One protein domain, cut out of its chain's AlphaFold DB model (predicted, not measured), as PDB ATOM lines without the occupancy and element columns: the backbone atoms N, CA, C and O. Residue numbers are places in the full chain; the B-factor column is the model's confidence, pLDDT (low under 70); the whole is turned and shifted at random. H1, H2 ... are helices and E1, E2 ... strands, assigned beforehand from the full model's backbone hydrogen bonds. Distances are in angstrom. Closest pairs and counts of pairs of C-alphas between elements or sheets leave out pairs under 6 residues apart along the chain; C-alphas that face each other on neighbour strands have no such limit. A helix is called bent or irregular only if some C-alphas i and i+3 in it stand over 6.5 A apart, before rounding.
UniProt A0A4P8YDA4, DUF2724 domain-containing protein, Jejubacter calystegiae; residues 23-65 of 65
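This is residues 23 to 65 of the 65 residues of the protein "DUF2724 domain-containing protein" of Jejubacter calystegiae (UniProt A0A4P8YDA4). The printed part is a thin, drawn-out rod with no packed core: a small two-stranded hairpin, E1 and E2, makes one end, the short helix H1 sits partway along, and the longest helix, H2, sticks out toward the other end. The parts follow one another like beads on a string, and residues 46 to 65, of which 54 to 63 belong to H2, stand free. There are 43 residues printed, with two named strands and two named helices in the order E1, E2, H1, H2; the strands make an antiparallel sheet of order E1 - E2, and the class is mixed, helices and strands. The whole is extended, with a radius of gyration of the C-alphas of 17.5 A and spans of 56 by 19 by 11 A.

The printed part begins at His 23. E1 covers residues 26 to 28, with C-alpha 26 at (190.735, 141.485, 160.798). E2 covers residues 31 to 33. H1 holds residues 39 to 46 and measures 10.5 A from first to last C-alpha; its C-alpha 39 is at (181.083, 136.251, 169.818). H2 holds residues 54 to 63 and measures 14.6 A, ending with C-alpha 63 at (146.778, 147.462, 173.995). Neither helix is bent.

E1 and E2 form a hairpin, antiparallel at 136 degrees between their directions. The C-alphas of Ala 27 and Arg 32, which face each other, are 4.7 A apart. N 26 and O 33 are within hydrogen-bond range at 2.8 A, and so are N 31 and O 28 at 2.9 A. H1 is apart from E1. H2 is apart from E1, from E2 and from H1, with no C-alpha of the one within 8 A of the other. In H1 and H2 every O i to N i+4 pair is within hydrogen-bond range.

The two C-alphas farthest apart, those of Arg 29 and Arg 65, are 56.7 A apart, and residue 65 is the chain's last. The printed part has no cut. The links E1 to E2 and E2 to H1 are tight, with 2 and 5 residues, and the link H1 to H2 is short, with 7 residues. The hairpin's residues 27 to 32 stand free too. The mean pLDDT of the printed part is 74.6; 14 residues are under 70, namely residue 23, residues 36 to 38, 40 to 41, 44 to 45 and 48 to 52, and residue 65.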
ATOM      1  N   HIS A  23     189.033 133.344 165.188       68.50
ATOM      2  CA  HIS A  23     187.686 133.842 165.528       68.50
ATOM      3  C   HIS A  23     187.158 135.117 164.822       68.50
ATOM      4  O   HIS A  23     186.269 135.747 165.370       68.50
ATOM      5  N   GLY A  24     187.626 135.491 163.623       72.44
ATOM      6  CA  GLY A  24     187.064 136.624 162.861       72.44
ATOM      7  C   GLY A  24     187.749 137.978 163.080       72.44
ATOM      8  O   GLY A  24     187.198 139.020 162.723       72.44
ATOM      9  N   TRP A  25     188.956 137.986 163.649       78.38
ATOM     10  CA  TRP A  25     189.772 139.196 163.754       78.38
ATOM     11  C   TRP A  25     190.348 139.600 162.383       78.38
ATOM     12  O   TRP A  25     190.933 138.789 161.669       78.38
ATOM     13  N   ILE A  26     190.214 140.877 162.026       79.06
ATOM     14  CA  ILE A  26     190.735 141.485 160.798       79.06
ATOM     15  C   ILE A  26     191.956 142.338 161.150       79.06
ATOM     16  O   ILE A  26     191.902 143.174 162.053       79.06
ATOM     17  N   ALA A  27     193.069 142.147 160.444       81.56
ATOM     18  CA  ALA A  27     194.255 142.984 160.605       81.56
ATOM     19  C   ALA A  27     194.026 144.375 159.989       81.56
ATOM     20  O   ALA A  27     193.614 144.494 158.838       81.56
ATOM     21  N   VAL A  28     194.321 145.433 160.743       82.31
ATOM     22  CA  VAL A  28     194.276 146.832 160.296       82.31
ATOM     23  C   VAL A  28     195.634 147.492 160.534       82.31
ATOM     24  O   VAL A  28     196.404 147.050 161.382       82.31
ATOM     25  N   ARG A  29     195.943 148.575 159.808       82.12
ATOM     26  CA  ARG A  29     197.265 149.242 159.840       82.12
ATOM     27  C   ARG A  29     197.759 149.592 161.255       82.12
ATOM     28  O   ARG A  29     198.961 149.588 161.488       82.12
ATOM     29  N   ASN A  30     196.833 149.830 162.186       82.19
ATOM     30  CA  ASN A  30     197.120 150.177 163.579       82.19
ATOM     31  C   ASN A  30     196.729 149.072 164.585       82.19
ATOM     32  O   ASN A  30     196.563 149.361 165.767       82.19
ATOM     33  N   GLY A  31     196.535 147.822 164.150       77.69
ATOM     34  CA  GLY A  31     196.233 146.710 165.054       77.69
ATOM     35  C   GLY A  31     195.201 145.728 164.513       77.69
ATOM     36  O   GLY A  31     195.289 145.263 163.382       77.69
ATOM     37  N   ARG A  32     194.228 145.361 165.346       81.75
ATOM     38  CA  ARG A  32     193.199 144.370 165.012       81.75
ATOM     39  C   ARG A  32     191.812 144.966 165.157       81.75
ATOM     40  O   ARG A  32     191.546 145.673 166.123       81.75
ATOM     41  N   TRP A  33     190.932 144.624 164.232       75.62
ATOM     42  CA  TRP A  33     189.529 145.001 164.236       75.62
ATOM     43  C   TRP A  33     188.661 143.745 164.280       75.62
ATOM     44  O   TRP A  33     188.986 142.752 163.636       75.62
ATOM     45  N   HIS A  34     187.571 143.767 165.038       76.25
ATOM     46  CA  HIS A  34     186.603 142.676 165.064       76.25
ATOM     47  C   HIS A  34     185.191 143.272 164.974       76.25
ATOM     48  O   HIS A  34     184.871 144.144 165.784       76.25
ATOM     49  N   PRO A  35     184.345 142.834 164.020       71.69
ATOM     50  CA  PRO A  35     183.036 143.442 163.758       71.69
ATOM     51  C   PRO A  35     182.032 143.307 164.912       71.69
ATOM     52  O   PRO A  35     181.048 144.037 164.946       71.69
ATOM     53  N   SER A  36     182.278 142.399 165.857       66.50
ATOM     54  CA  SER A  36     181.416 142.162 167.019       66.50
ATOM     55  C   SER A  36     182.244 142.055 168.295       66.50
ATOM     56  O   SER A  36     183.047 141.142 168.429       66.50
ATOM     57  N   ARG A  37     182.105 142.962 169.261       67.12
ATOM     58  CA  ARG A  37     182.965 142.932 170.464       67.12
ATOM     59  C   ARG A  37     182.785 141.642 171.292       67.12
ATOM     60  O   ARG A  37     183.693 141.284 172.036       67.12
ATOM     61  N   SER A  38     181.655 140.944 171.119       66.88
ATOM     62  CA  SER A  38     181.362 139.612 171.666       66.88
ATOM     63  C   SER A  38     181.014 138.607 170.560       66.88
ATOM     64  O   SER A  38     180.303 138.933 169.609       66.88
ATOM     65  N   GLN A  39     181.473 137.361 170.694       71.62
ATOM     66  CA  GLN A  39     181.083 136.251 169.818       71.62
ATOM     67  C   GLN A  39     179.564 136.008 169.844       71.62
ATOM     68  O   GLN A  39     178.989 135.653 168.818       71.62
ATOM     69  N   ASP A  40     178.910 136.281 170.975       69.88
ATOM     70  CA  ASP A  40     177.464 136.105 171.147       69.88
ATOM     71  C   ASP A  40     176.649 137.018 170.230       69.88
ATOM     72  O   ASP A  40     175.621 136.614 169.699       69.88
ATOM     73  N   GLU A  41     177.115 138.248 170.015       68.75
ATOM     74  CA  GLU A  41     176.429 139.243 169.189       68.75
ATOM     75  C   GLU A  41     176.552 138.903 167.690       68.75
ATOM     76  O   GLU A  41     175.577 139.010 166.943       68.75
ATOM     77  N   LEU A  42     177.699 138.353 167.269       70.44
ATOM     78  CA  LEU A  42     177.886 137.800 165.925       70.44
ATOM     79  C   LEU A  42     177.026 136.550 165.716       70.44
ATOM     80  O   LEU A  42     176.361 136.424 164.688       70.44
ATOM     81  N   LEU A  43     177.020 135.632 166.685       73.50
ATOM     82  CA  LEU A  43     176.193 134.430 166.626       73.50
ATOM     83  C   LEU A  43     174.708 134.797 166.589       73.50
ATOM     84  O   LEU A  43     174.003 134.273 165.739       73.50
ATOM     85  N   ALA A  44     174.250 135.752 167.403       68.94
ATOM     86  CA  ALA A  44     172.874 136.245 167.379       68.94
ATOM     87  C   ALA A  44     172.481 136.831 166.011       68.94
ATOM     88  O   ALA A  44     171.369 136.593 165.538       68.94
ATOM     89  N   ALA A  45     173.391 137.560 165.355       65.81
ATOM     90  CA  ALA A  45     173.167 138.112 164.020       65.81
ATOM     91  C   ALA A  45     173.156 137.036 162.912       65.81
ATOM     92  O   ALA A  45     172.362 137.132 161.976       65.81
ATOM     93  N   LEU A  46     174.020 136.017 163.011       72.19
ATOM     94  CA  LEU A  46     174.142 134.928 162.029       72.19
ATOM     95  C   LEU A  46     173.079 133.834 162.201       72.19
ATOM     96  O   LEU A  46     172.685 133.197 161.224       72.19
ATOM     97  N   THR A  47     172.585 133.610 163.421       71.81
ATOM     98  CA  THR A  47     171.443 132.733 163.673       71.81
ATOM     99  C   THR A  47     170.187 133.422 163.154       71.81
ATOM    100  O   THR A  47     169.536 134.201 163.839       71.81
ATOM    101  N   THR A  48     169.843 133.129 161.908       58.66
ATOM    102  CA  THR A  48     168.738 133.647 161.081       58.66
ATOM    103  C   THR A  48     167.331 133.665 161.702       58.66
ATOM    104  O   THR A  48     166.388 134.145 161.067       58.66
ATOM    105  N   ARG A  49     167.140 133.239 162.956       61.06
ATOM    106  CA  ARG A  49     165.945 133.595 163.722       61.06
ATOM    107  C   ARG A  49     166.088 135.034 164.195       61.06
ATOM    108  O   ARG A  49     166.535 135.284 165.309       61.06
ATOM    109  N   LYS A  50     165.619 135.976 163.368       61.03
ATOM    110  CA  LYS A  50     165.223 137.307 163.843       61.03
ATOM    111  C   LYS A  50     164.337 137.085 165.067       61.03
ATOM    112  O   LYS A  50     163.185 136.682 164.913       61.03
ATOM    113  N   GLN A  51     164.875 137.277 166.271       62.09
ATOM    114  CA  GLN A  51     164.065 137.317 167.477       62.09
ATOM    115  C   GLN A  51     163.110 138.485 167.264       62.09
ATOM    116  O   GLN A  51     163.494 139.651 167.360       62.09
ATOM    117  N   GLY A  52     161.882 138.174 166.837       66.69
ATOM    118  CA  GLY A  52     160.839 139.171 166.666       66.69
ATOM    119  C   GLY A  52     160.769 139.980 167.950       66.69
ATOM    120  O   GLY A  52     160.897 139.409 169.031       66.69
ATOM    121  N   LYS A  53     160.648 141.306 167.827       75.88
ATOM    122  CA  LYS A  53     160.699 142.250 168.950       75.88
ATOM    123  C   LYS A  53     159.747 141.786 170.059       75.88
ATOM    124  O   LYS A  53     158.555 142.066 170.021       75.88
ATOM    125  N   VAL A  54     160.273 141.073 171.057       76.38
ATOM    126  CA  VAL A  54     159.474 140.485 172.147       76.38
ATOM    127  C   VAL A  54     158.768 141.594 172.931       76.38
ATOM    128  O   VAL A  54     157.645 141.417 173.400       76.38
ATOM    129  N   TRP A  55     159.392 142.772 172.996       81.62
ATOM    130  CA  TRP A  55     158.792 143.983 173.546       81.62
ATOM    131  C   TRP A  55     157.554 144.444 172.760       81.62
ATOM    132  O   TRP A  55     156.574 144.854 173.372       81.62
ATOM    133  N   LEU A  56     157.552 144.318 171.428       80.12
ATOM    134  CA  LEU A  56     156.436 144.723 170.570       80.12
ATOM    135  C   LEU A  56     155.231 143.800 170.782       80.12
ATOM    136  O   LEU A  56     154.106 144.268 170.910       80.12
ATOM    137  N   LEU A  57     155.478 142.492 170.912       83.00
ATOM    138  CA  LEU A  57     154.445 141.515 171.274       83.00
ATOM    139  C   LEU A  57     153.853 141.778 172.666       83.00
ATOM    140  O   LEU A  57     152.648 141.614 172.851       83.00
ATOM    141  N   LYS A  58     154.673 142.186 173.643       83.75
ATOM    142  CA  LYS A  58     154.181 142.575 174.976       83.75
ATOM    143  C   LYS A  58     153.325 143.842 174.916       83.75
ATOM    144  O   LYS A  58     152.255 143.854 175.515       83.75
ATOM    145  N   ALA A  59     153.762 144.858 174.173       84.44
ATOM    146  CA  ALA A  59     153.033 146.114 174.017       84.44
ATOM    147  C   ALA A  59     151.672 145.910 173.331       84.44
ATOM    148  O   ALA A  59     150.653 146.380 173.829       84.44
ATOM    149  N   LEU A  60     151.623 145.132 172.244       89.19
ATOM    150  CA  LEU A  60     150.369 144.823 171.550       89.19
ATOM    151  C   LEU A  60     149.375 144.073 172.446       89.19
ATOM    152  O   LEU A  60     148.195 144.399 172.442       89.19
ATOM    153  N   ARG A  61     149.833 143.116 173.268       86.62
ATOM    154  CA  ARG A  61     148.955 142.421 174.232       86.62
ATOM    155  C   ARG A  61     148.393 143.333 175.320       86.62
ATOM    156  O   ARG A  61     147.333 143.027 175.850       86.62
ATOM    157  N   GLN A  62     149.114 144.386 175.699       88.25
ATOM    158  CA  GLN A  62     148.614 145.368 176.664       88.25
ATOM    159  C   GLN A  62     147.590 146.316 176.039       88.25
ATOM    160  O   GLN A  62     146.687 146.744 176.738       88.25
ATOM    161  N   LEU A  63     147.716 146.614 174.742       83.12
ATOM    162  CA  LEU A  63     146.778 147.462 173.995       83.12
ATOM    163  C   LEU A  63     145.502 146.731 173.555       83.12
ATOM    164  O   LEU A  63     144.476 147.366 173.352       83.12
ATOM    165  N   LEU A  64     145.577 145.412 173.364       82.25
ATOM    166  CA  LEU A  64     144.444 144.545 173.007       82.25
ATOM    167  C   LEU A  64     143.688 143.999 174.238       82.25
ATOM    168  O   LEU A  64     142.844 143.117 174.086       82.25
ATOM    169  N   ARG A  65     144.030 144.468 175.441       59.16
ATOM    170  CA  ARG A  65     143.323 144.201 176.698       59.16
ATOM    171  C   ARG A  65     142.391 145.358 177.018       59.16
ATOM    172  O   ARG A  65     141.315 145.062 177.573       59.16
TER     173      ARG A  65